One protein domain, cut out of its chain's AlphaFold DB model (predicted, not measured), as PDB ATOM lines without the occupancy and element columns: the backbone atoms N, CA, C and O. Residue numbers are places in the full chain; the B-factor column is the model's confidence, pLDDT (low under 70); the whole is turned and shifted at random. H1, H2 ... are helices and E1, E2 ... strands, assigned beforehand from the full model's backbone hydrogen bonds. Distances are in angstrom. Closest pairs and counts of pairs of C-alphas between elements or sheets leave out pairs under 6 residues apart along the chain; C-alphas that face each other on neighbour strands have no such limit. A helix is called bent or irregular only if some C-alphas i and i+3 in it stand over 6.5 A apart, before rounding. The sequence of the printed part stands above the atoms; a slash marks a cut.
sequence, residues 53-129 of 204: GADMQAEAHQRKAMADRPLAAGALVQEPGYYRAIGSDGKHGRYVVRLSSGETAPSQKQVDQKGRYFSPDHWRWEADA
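AT A GLANCE: This is residues 53 to 129 of the 204 residues of an uncharacterized protein of Dyella sp. OK004 (UniProt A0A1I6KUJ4). A small, strongly twisted sheet of three antiparallel strands makes the body, and a single helix, H1, runs up to it from one end, only grazing it at E3 with its later residues, while residues 53 to 58 of that helix stick out as a free arm. Two long stretches with no named element go with the sheet: residues 68 to 80, tied to E3 by a short pairing, and residues 100 to 121, part of which folds back on itself in a short pairing of its own. The printed part has 77 residues with one named helix and three named strands, in the order H1, E1, E2, E3; the sheet runs E2, E1, E3. The class is mixed, helices and strands, with under half of the residues in named elements. The whole is compact, with a radius of gyration of the C-alphas of 12.5 A, and the C-alphas span 39 by 27 by 18 A.

IN THESE COORDINATES: The printed part begins with the helix H1, residues 53 to 67, whose first C-alpha, that of Gly 53, is at (56.246, 71.394, 65.552). H1 measures 20.8 A from first to last C-alpha and is not bent. Residues 68 to 80 follow with no named element. The strand E1, residues 81 to 86, is 15.6 A long from first to last C-alpha and begins at C-alpha 81, at (55.662, 66.266, 85.982). The strand E2, residues 92 to 99, has 8 residues and is the longest strand by residues; its first and last C-alphas are 16.8 A apart. E2 bends by 78 degrees at residue 95. After residues 100 to 121, which hold no named element, the strand E3, residues 122 to 127, covers 15.7 A and ends at C-alpha 127, at (57.941, 65.106, 81.015).

HOW THE PARTS SIT: In the sheet E1 is the inner strand, and E2 and E3 are the edge strands. E1 and E2 form a hairpin, antiparallel with 149 degrees between their N-to-C directions. C-alphas 98 and 82 face each other at 4.4 A, and N 83 and O 97 are within hydrogen-bond range at 2.8 A, as are N 93 and O 85 at 2.8 A. E1 and E3 are antiparallel with 142 degrees between their directions. C-alphas 83 and 125 face each other at 4.4 A; N 84 and O 124 are within hydrogen-bond range at 2.8 A, and N 126 and O 82 at 2.7 A. The sheet is strongly twisted, its C-alphas lying up to 5.3 A off their best plane. H1 is on the sheet but only grazes it, with its residues 59 to 67; the closest C-alphas of H1 and E3 are those of Met 66 and Trp 125, 6.0 A apart. In H1 every O i to N i+4 pair is within hydrogen-bond range. Outside the named strands, residues 71 to 72 pair antiparallel with residues 122 to 123 of E3, and residues 110 to 111 with residues 117 to 118.

THE WHOLE: The two C-alphas farthest apart are those of Ala 54, in H1, and Arg 116, at 38.8 A. Residues 53 to 58 of H1 stand free. The printed part has no cut. The links from H1 to E1, 13 residues, and from E2 to E3, 22 residues, are long, and the link from E1 to E2, 5 residues, is tight. The mean pLDDT of the printed part is 86.8, and the model's confidence is low, under 70, at residues 53 to 57.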
ATOM      1  N   GLY A  53      54.835  71.065  65.365       55.03
ATOM      2  CA  GLY A  53      56.246  71.394  65.552       55.03
ATOM      3  C   GLY A  53      56.468  72.287  66.770       55.03
ATOM      4  O   GLY A  53      57.450  72.099  67.484       55.03
ATOM      5  N   ALA A  54      55.531  73.201  67.037       57.00
ATOM      6  CA  ALA A  54      55.588  74.111  68.176       57.00
ATOM      7  C   ALA A  54      55.469  73.368  69.517       57.00
ATOM      8  O   ALA A  54      56.301  73.579  70.396       57.00
ATOM      9  N   ASP A  55      54.523  72.430  69.639       62.56
ATOM     10  CA  ASP A  55      54.326  71.654  70.873       62.56
ATOM     11  C   ASP A  55      55.544  70.782  71.217       62.56
ATOM     12  O   ASP A  55      55.978  70.727  72.367       62.56
ATOM     13  N   MET A  56      56.139  70.119  70.216       65.19
ATOM     14  CA  MET A  56      57.346  69.307  70.426       65.19
ATOM     15  C   MET A  56      58.568  70.165  70.773       65.19
ATOM     16  O   MET A  56      59.403  69.746  71.572       65.19
ATOM     17  N   GLN A  57      58.693  71.359  70.188       69.31
ATOM     18  CA  GLN A  57      59.783  72.282  70.511       69.31
ATOM     19  C   GLN A  57      59.630  72.881  71.912       69.31
ATOM     20  O   GLN A  57      60.624  72.979  72.631       69.31
ATOM     21  N   ALA A  58      58.408  73.236  72.318       71.88
ATOM     22  CA  ALA A  58      58.115  73.742  73.656       71.88
ATOM     23  C   ALA A  58      58.428  72.691  74.731       71.88
ATOM     24  O   ALA A  58      59.153  72.982  75.681       71.88
ATOM     25  N   GLU A  59      57.979  71.447  74.537       71.69
ATOM     26  CA  GLU A  59      58.271  70.354  75.464       71.69
ATOM     27  C   GLU A  59      59.773  70.030  75.504       71.69
ATOM     28  O   GLU A  59      60.342  69.854  76.580       71.69
ATOM     29  N   ALA A  60      60.459  70.012  74.355       74.38
ATOM     30  CA  ALA A  60      61.910  69.822  74.315       74.38
ATOM     31  C   ALA A  60      62.662  70.949  75.045       74.38
ATOM     32  O   ALA A  60      63.656  70.691  75.728       74.38
ATOM     33  N   HIS A  61      62.188  72.193  74.930       75.62
ATOM     34  CA  HIS A  61      62.773  73.339  75.619       75.62
ATOM     35  C   HIS A  61      62.563  73.261  77.133       75.62
ATOM     36  O   HIS A  61      63.522  73.402  77.891       75.62
ATOM     37  N   GLN A  62      61.341  72.967  77.575       78.94
ATOM     38  CA  GLN A  62      61.020  72.780  78.989       78.94
ATOM     39  C   GLN A  62      61.800  71.605  79.578       78.94
ATOM     40  O   GLN A  62      62.418  71.740  80.629       78.94
ATOM     41  N   ARG A  63      61.883  70.484  78.856       75.88
ATOM     42  CA  ARG A  63      62.697  69.331  79.252       75.88
ATOM     43  C   ARG A  63      64.155  69.707  79.441       75.88
ATOM     44  O   ARG A  63      64.755  69.308  80.432       75.88
ATOM     45  N   LYS A  64      64.723  70.497  78.527       79.62
ATOM     46  CA  LYS A  64      66.092  70.999  78.663       79.62
ATOM     47  C   LYS A  64      66.239  71.903  79.890       79.62
ATOM     48  O   LYS A  64      67.175  71.712  80.654       79.62
ATOM     49  N   ALA A  65      65.306  72.828  80.109       83.00
ATOM     50  CA  ALA A  65      65.326  73.724  81.266       83.00
ATOM     51  C   ALA A  65      65.224  72.970  82.606       83.00
ATOM     52  O   ALA A  65      65.830  73.377  83.598       83.00
ATOM     53  N   MET A  66      64.477  71.864  82.634       84.75
ATOM     54  CA  MET A  66      64.272  71.053  83.835       84.75
ATOM     55  C   MET A  66      65.360  69.998  84.057       84.75
ATOM     56  O   MET A  66      65.613  69.624  85.202       84.75
ATOM     57  N   ALA A  67      66.033  69.535  82.999       75.44
ATOM     58  CA  ALA A  67      67.112  68.552  83.103       75.44
ATOM     59  C   ALA A  67      68.282  69.045  83.973       75.44
ATOM     60  O   ALA A  67      68.878  68.245  84.692       75.44
ATOM     61  N   ASP A  68      68.551  70.354  83.962       80.19
ATOM     62  CA  ASP A  68      69.624  70.989  84.737       80.19
ATOM     63  C   ASP A  68      69.229  71.283  86.200       80.19
ATOM     64  O   ASP A  68      70.035  71.791  86.981       80.19
ATOM     65  N   ARG A  69      67.986  70.972  86.596       86.75
ATOM     66  CA  ARG A  69      67.435  71.250  87.933       86.75
ATOM     67  C   ARG A  69      66.952  69.955  88.600       86.75
ATOM     68  O   ARG A  69      65.745  69.784  88.793       86.75
ATOM     69  N   PRO A  70      67.865  69.025  88.943       90.06
ATOM     70  CA  PRO A  70      67.487  67.787  89.610       90.06
ATOM     71  C   PRO A  70      66.822  68.075  90.961       90.06
ATOM     72  O   PRO A  70      67.247  68.944  91.723       90.06
ATOM     73  N   LEU A  71      65.769  67.320  91.259       94.56
ATOM     74  CA  LEU A  71      65.007  67.414  92.496       94.56
ATOM     75  C   LEU A  71      65.577  66.429  93.519       94.56
ATOM     76  O   LEU A  71      65.486  65.223  93.317       94.56
ATOM     77  N   ALA A  72      66.163  66.909  94.614       96.19
ATOM     78  CA  ALA A  72      66.716  66.023  95.640       96.19
ATOM     79  C   ALA A  72      65.651  65.068  96.215       96.19
ATOM     80  O   ALA A  72      64.475  65.421  96.340       96.19
ATOM     81  N   ALA A  73      66.055  63.851  96.584       95.69
ATOM     82  CA  ALA A  73      65.160  62.921  97.263       95.69
ATOM     83  C   ALA A  73      64.643  63.531  98.584       95.69
ATOM     84  O   ALA A  73      65.415  64.082  99.366       95.69
ATOM     85  N   GLY A  74      63.333  63.454  98.836       95.44
ATOM     86  CA  GLY A  74      62.702  64.078 100.005       95.44
ATOM     87  C   GLY A  74      62.484  65.594  99.907       95.44
ATOM     88  O   GLY A  74      61.960  66.178 100.853       95.44
ATOM     89  N   ALA A  75      62.860  66.249  98.804       96.50
ATOM     90  CA  ALA A  75      62.593  67.671  98.602       96.50
ATOM     91  C   ALA A  75      61.161  67.927  98.107       96.50
ATOM     92  O   ALA A  75      60.512  67.043  97.548       96.50
ATOM     93  N   LEU A  76      60.684  69.163  98.276       96.94
ATOM     94  CA  LEU A  76      59.405  69.596  97.716       96.94
ATOM     95  C   LEU A  76      59.500  69.756  96.197       96.94
ATOM     96  O   LEU A  76      60.399  70.418  95.673       96.94
ATOM     97  N   VAL A  77      58.530  69.176  95.506       95.56
ATOM     98  CA  VAL A  77      58.360  69.260  94.060       95.56
ATOM     99  C   VAL A  77      57.925  70.680  93.706       95.56
ATOM    100  O   VAL A  77      56.881  71.150  94.151       95.56
ATOM    101  N   GLN A  78      58.732  71.375  92.907       92.06
ATOM    102  CA  GLN A  78      58.409  72.730  92.444       92.06
ATOM    103  C   GLN A  78      57.481  72.678  91.230       92.06
ATOM    104  O   GLN A  78      56.424  73.305  91.228       92.06
ATOM    105  N   GLU A  79      57.846  71.862  90.244       90.62
ATOM    106  CA  GLU A  79      57.127  71.730  88.982       90.62
ATOM    107  C   GLU A  79      56.397  70.388  88.924       90.62
ATOM    108  O   GLU A  79      56.984  69.360  89.251       90.62
ATOM    109  N   PRO A  80      55.124  70.335  88.511       90.62
ATOM    110  CA  PRO A  80      54.471  69.059  88.285       90.62
ATOM    111  C   PRO A  80      55.101  68.349  87.079       90.62
ATOM    112  O   PRO A  80      55.527  68.972  86.103       90.62
ATOM    113  N   GLY A  81      55.131  67.020  87.109       89.50
ATOM    114  CA  GLY A  81      55.662  66.266  85.982       89.50
ATOM    115  C   GLY A  81      55.876  64.795  86.261       89.50
ATOM    116  O   GLY A  81      55.531  64.272  87.320       89.50
ATOM    117  N   TYR A  82      56.469  64.132  85.281       87.81
ATOM    118  CA  TYR A  82      56.964  62.771  85.405       87.81
ATOM    119  C   TYR A  82      58.443  62.815  85.725       87.81
ATOM    120  O   TYR A  82      59.208  63.458  85.016       87.81
ATOM    121  N   TYR A  83      58.843  62.122  86.779       90.88
ATOM    122  CA  TYR A  83      60.193  62.147  87.306       90.88
ATOM    123  C   TYR A  83      60.802  60.752  87.321       90.88
ATOM    124  O   TYR A  83      60.138  59.777  87.666       90.88
ATOM    125  N   ARG A  84      62.090  60.647  87.004       91.25
ATOM    126  CA  ARG A  84      62.860  59.406  87.114       91.25
ATOM    127  C   ARG A  84      63.866  59.511  88.246       91.25
ATOM    128  O   ARG A  84      64.649  60.456  88.292       91.25
ATOM    129  N   ALA A  85      63.878  58.513  89.118       93.81
ATOM    130  CA  ALA A  85      64.879  58.404  90.168       93.81
ATOM    131  C   ALA A  85      66.280  58.182  89.589       93.81
ATOM    132  O   ALA A  85      66.451  57.378  88.671       93.81
ATOM    133  N   ILE A  86      67.280  58.833  90.169       94.31
ATOM    134  CA  ILE A  86      68.696  58.681  89.843       94.31
ATOM    135  C   ILE A  86      69.452  58.435  91.152       94.31
ATOM    136  O   ILE A  86      69.279  59.161  92.130       94.31
ATOM    137  N   GLY A  87      70.243  57.368  91.196       93.88
ATOM    138  CA  GLY A  87      71.138  57.040  92.303       93.88
ATOM    139  C   GLY A  87      72.497  57.718  92.142       93.88
ATOM    140  O   GLY A  87      72.896  58.081  91.036       93.88
ATOM    141  N   SER A  88      73.243  57.832  93.240       90.31
ATOM    142  CA  SER A  88      74.588  58.429  93.254       90.31
ATOM    143  C   SER A  88      75.613  57.679  92.394       90.31
ATOM    144  O   SER A  88      76.610  58.254  91.966       90.31
ATOM    145  N   ASP A  89      75.364  56.404  92.101       88.12
ATOM    146  CA  ASP A  89      76.173  55.551  91.229       88.12
ATOM    147  C   ASP A  89      75.735  55.593  89.753       88.12
ATOM    148  O   ASP A  89      76.146  54.750  88.954       88.12
ATOM    149  N   GLY A  90      74.864  56.539  89.389       86.44
ATOM    150  CA  GLY A  90      74.297  56.633  88.048       86.44
ATOM    151  C   GLY A  90      73.301  55.515  87.735       86.44
ATOM    152  O   GLY A  90      72.965  55.304  86.571       86.44
ATOM    153  N   LYS A  91      72.801  54.766  88.731       90.81
ATOM    154  CA  LYS A  91      71.634  53.899  88.515       90.81
ATOM    155  C   LYS A  91      70.412  54.750  88.253       90.81
ATOM    156  O   LYS A  91      70.153  55.722  88.954       90.81
ATOM    157  N   HIS A  92      69.637  54.367  87.249       89.38
ATOM    158  CA  HIS A  92      68.392  55.048  86.931       89.38
ATOM    159  C   HIS A  92      67.230  54.144  87.312       89.38
ATOM    160  O   HIS A  92      67.254  52.934  87.058       89.38
ATOM    161  N   GLY A  93      66.197  54.754  87.880       86.62
ATOM    162  CA  GLY A  93      64.927  54.111  88.146       86.62
ATOM    163  C   GLY A  93      64.402  53.520  86.855       86.62
ATOM    164  O   GLY A  93      64.404  54.173  85.805       86.62
ATOM    165  N   ARG A  94      63.965  52.267  86.924       83.19
ATOM    166  CA  ARG A  94      63.309  51.582  85.813       83.19
ATOM    167  C   ARG A  94      62.087  52.361  85.336       83.19
ATOM    168  O   ARG A  94      61.813  52.406  84.138       83.19
ATOM    169  N   TYR A  95      61.426  53.035  86.265       80.62
ATOM    170  CA  TYR A  95      60.113  53.627  86.098       80.62
ATOM    171  C   TYR A  95      60.147  55.144  86.304       80.62
ATOM    172  O   TYR A  95      61.097  55.678  86.886       80.62
ATOM    173  N   VAL A  96      59.137  55.829  85.764       85.94
ATOM    174  CA  VAL A  96      58.879  57.249  86.033       85.94
ATOM    175  C   VAL A  96      57.700  57.364  86.983       85.94
ATOM    176  O   VAL A  96      56.766  56.580  86.890       85.94
ATOM    177  N   VAL A  97      57.727  58.362  87.856       86.56
ATOM    178  CA  VAL A  97      56.676  58.627  88.836       86.56
ATOM    179  C   VAL A  97      56.080  59.996  88.548       86.56
ATOM    180  O   VAL A  97      56.812  60.956  88.311       86.56
ATOM    181  N   ARG A  98      54.749  60.098  88.560       87.56
ATOM    182  CA  ARG A  98      54.069  61.392  88.480       87.56
ATOM    183  C   ARG A  98      54.155  62.082  89.835       87.56
ATOM    184  O   ARG A  98      53.645  61.538  90.805       87.56
ATOM    185  N   LEU A  99      54.741  63.273  89.879       90.12
ATOM    186  CA  LEU A  99      54.812  64.100  91.081       90.12
ATOM    187  C   LEU A  99      54.065  65.415  90.854       90.12
ATOM    188  O   LEU A  99      54.147  66.013  89.774       90.12
ATOM    189  N   SER A 100      53.320  65.852  91.865       92.00
ATOM    190  CA  SER A 100      52.572  67.115  91.831       92.00
ATOM    191  C   SER A 100      53.339  68.227  92.543       92.00
ATOM    192  O   SER A 100      54.082  67.964  93.482       92.00
ATOM    193  N   SER A 101      53.141  69.484  92.133       93.31
ATOM    194  CA  SER A 101      53.733  70.625  92.845       93.31
ATOM    195  C   SER A 101      53.304  70.632  94.318       93.31
ATOM    196  O   SER A 101      52.135  70.398  94.631       93.31
ATOM    197  N   GLY A 102      54.257  70.865  95.221       93.56
ATOM    198  CA  GLY A 102      54.067  70.811  96.671       93.56
ATOM    199  C   GLY A 102      54.137  69.409  97.288       93.56
ATOM    200  O   GLY A 102      54.150  69.299  98.512       93.56
ATOM    201  N   GLU A 103      54.216  68.344  96.487       94.44
ATOM    202  CA  GLU A 103      54.450  66.983  96.980       94.44
ATOM    203  C   GLU A 103      55.913  66.794  97.407       94.44
ATOM    204  O   GLU A 103      56.818  67.452  96.896       94.44
ATOM    205  N   THR A 104      56.166  65.873  98.334       96.12
ATOM    206  CA  THR A 104      57.528  65.473  98.704       96.12
ATOM    207  C   THR A 104      58.028  64.379  97.765       96.12
ATOM    208  O   THR A 104      57.430  63.307  97.683       96.12
ATOM    209  N   ALA A 105      59.162  64.612  97.105       95.00
ATOM    210  CA  ALA A 105      59.803  63.622  96.249       95.00
ATOM    211  C   ALA A 105      60.130  62.340  97.041       95.00
ATOM    212  O   ALA A 105      60.714  62.434  98.127       95.00
ATOM    213  N   PRO A 106      59.831  61.134  96.526       93.44
ATOM    214  CA  PRO A 106      60.048  59.914  97.292       93.44
ATOM    215  C   PRO A 106      61.530  59.693  97.630       93.44
ATOM    216  O   PRO A 106      62.413  59.841  96.785       93.44
ATOM    217  N   SER A 107      61.806  59.290  98.869       93.94
ATOM    218  CA  SER A 107      63.155  58.937  99.348       93.94
ATOM    219  C   SER A 107      63.364  57.427  99.514       93.94
ATOM    220  O   SER A 107      64.467  56.962  99.798       93.94
ATOM    221  N   GLN A 108      62.303  56.641  99.325       91.62
ATOM    222  CA  GLN A 108      62.331  55.186  99.434       91.62
ATOM    223  C   GLN A 108      63.095  54.521  98.285       91.62
ATOM    224  O   GLN A 108      63.207  55.076  97.187       91.62
ATOM    225  N   LYS A 109      63.582  53.298  98.536       92.62
ATOM    226  CA  LYS A 109      64.331  52.507  97.551       92.62
ATOM    227  C   LYS A 109      63.543  52.344  96.253       92.62
ATOM    228  O   LYS A 109      62.361  52.016  96.269       92.62
ATOM    229  N   GLN A 110      64.247  52.524  95.147       91.50
ATOM    230  CA  GLN A 110      63.762  52.378  93.782       91.50
ATOM    231  C   GLN A 110      64.392  51.147  93.142       91.50
ATOM    232  O   GLN A 110      65.382  50.616  93.643       91.50
ATOM    233  N   VAL A 111      63.824  50.686  92.033       89.25
ATOM    234  CA  VAL A 111      64.300  49.504  91.306       89.25
ATOM    235  C   VAL A 111      64.907  49.941  89.975       89.25
ATOM    236  O   VAL A 111      64.307  50.738  89.257       89.25
ATOM    237  N   ASP A 112      66.103  49.452  89.641       87.75
ATOM    238  CA  ASP A 112      66.756  49.712  88.352       87.75
ATOM    239  C   ASP A 112      66.225  48.799  87.227       87.75
ATOM    240  O   ASP A 112      65.414  47.895  87.445       87.75
ATOM    241  N   GLN A 113      66.690  49.003  85.991       79.81
ATOM    242  CA  GLN A 113      66.277  48.188  84.836       79.81
ATOM    243  C   GLN A 113      66.556  46.682  84.988       79.81
ATOM    244  O   GLN A 113      65.932  45.876  84.301       79.81
ATOM    245  N   LYS A 114      67.477  46.296  85.879       85.00
ATOM    246  CA  LYS A 114      67.846  44.903  86.164       85.00
ATOM    247  C   LYS A 114      67.086  44.333  87.365       85.00
ATOM    248  O   LYS A 114      67.412  43.238  87.813       85.00
ATOM    249  N   GLY A 115      66.106  45.057  87.907       84.38
ATOM    250  CA  GLY A 115      65.348  44.612  89.075       84.38
ATOM    251  C   GLY A 115      66.083  44.809  90.404       84.38
ATOM    252  O   GLY A 115      65.669  44.242  91.412       84.38
ATOM    253  N   ARG A 116      67.176  45.581  90.441       90.31
ATOM    254  CA  ARG A 116      67.984  45.766  91.655       90.31
ATOM    255  C   ARG A 116      67.570  47.027  92.393       90.31
ATOM    256  O   ARG A 116      67.426  48.087  91.784       90.31
ATOM    257  N   TYR A 117      67.450  46.922  93.712       93.31
ATOM    258  CA  TYR A 117      67.131  48.067  94.554       93.31
ATOM    259  C   TYR A 117      68.309  49.042  94.686       93.31
ATOM    260  O   TYR A 117      69.460  48.626  94.842       93.31
ATOM    261  N   PHE A 118      68.012  50.338  94.691       94.50
ATOM    262  CA  PHE A 118      68.949  51.419  94.998       94.50
ATOM    263  C   PHE A 118      68.224  52.567  95.713       94.50
ATOM    264  O   PHE A 118      67.003  52.685  95.622       94.50
ATOM    265  N   SER A 119      68.959  53.397  96.450       94.94
ATOM    266  CA  SER A 119      68.394  54.606  97.061       94.94
ATOM    267  C   SER A 119      68.502  55.775  96.078       94.94
ATOM    268  O   SER A 119      69.590  55.976  95.533       94.94
ATOM    269  N   PRO A 120      67.416  56.527  95.829       95.44
ATOM    270  CA  PRO A 120      67.480  57.709  94.983       95.44
ATOM    271  C   PRO A 120      68.295  58.802  95.683       95.44
ATOM    272  O   PRO A 120      68.084  59.079  96.861       95.44
ATOM    273  N   ASP A 121      69.216  59.412  94.948       95.81
ATOM    274  CA  ASP A 121      69.909  60.639  95.345       95.81
ATOM    275  C   ASP A 121      69.070  61.857  94.929       95.81
ATOM    276  O   ASP A 121      68.748  62.736  95.730       95.81
ATOM    277  N   HIS A 122      68.603  61.841  93.680       95.31
ATOM    278  CA  HIS A 122      67.724  62.860  93.129       95.31
ATOM    279  C   HIS A 122      66.749  62.274  92.103       95.31
ATOM    280  O   HIS A 122      66.803  61.105  91.720       95.31
ATOM    281  N   TRP A 123      65.839  63.123  91.656       94.81
ATOM    282  CA  TRP A 123      64.815  62.865  90.668       94.81
ATOM    283  C   TRP A 123      65.013  63.825  89.506       94.81
ATOM    284  O   TRP A 123      65.107  65.040  89.688       94.81
ATOM    285  N   ARG A 124      65.070  63.285  88.294       92.38
ATOM    286  CA  ARG A 124      65.154  64.082  87.075       92.38
ATOM    287  C   ARG A 124      63.774  64.198  86.454       92.38
ATOM    288  O   ARG A 124      63.109  63.184  86.260       92.38
ATOM    289  N   TRP A 125      63.358  65.419  86.145       90.50
ATOM    290  CA  TRP A 125      62.132  65.660  85.395       90.50
ATOM    291  C   TRP A 125      62.294  65.109  83.974       90.50
ATOM    292  O   TRP A 125      63.290  65.370  83.301       90.50
ATOM    293  N   GLU A 126      61.325  64.323  83.533       83.38
ATOM    294  CA  GLU A 126      61.309  63.672  82.230       83.38
ATOM    295  C   GLU A 126      60.203  64.229  81.340       83.38
ATOM    296  O   GLU A 126      60.443  64.340  80.151       83.38
ATOM    297  N   ALA A 127      59.024  64.590  81.855       82.81
ATOM    298  CA  ALA A 127      57.941  65.106  81.015       82.81
ATOM    299  C   ALA A 127      56.942  65.978  81.778       82.81
ATOM    300  O   ALA A 127      56.755  65.808  82.986       82.81
ATOM    301  N   ASP A 128      56.256  66.858  81.048       81.62
ATOM    302  CA  ASP A 128      55.229  67.734  81.601       81.62
ATOM    303  C   ASP A 128      53.933  66.947  81.831       81.62
ATOM    304  O   ASP A 128      53.468  66.201  80.967       81.62
ATOM    305  N   ALA A 129      53.326  67.126  83.003       76.00
ATOM    306  CA  ALA A 129      52.020  66.562  83.322       76.00
ATOM    307  C   ALA A 129      50.861  67.253  82.572       76.00
ATOM    308  O   ALA A 129      49.766  66.693  82.501       76.00
TER     309      ALA A 129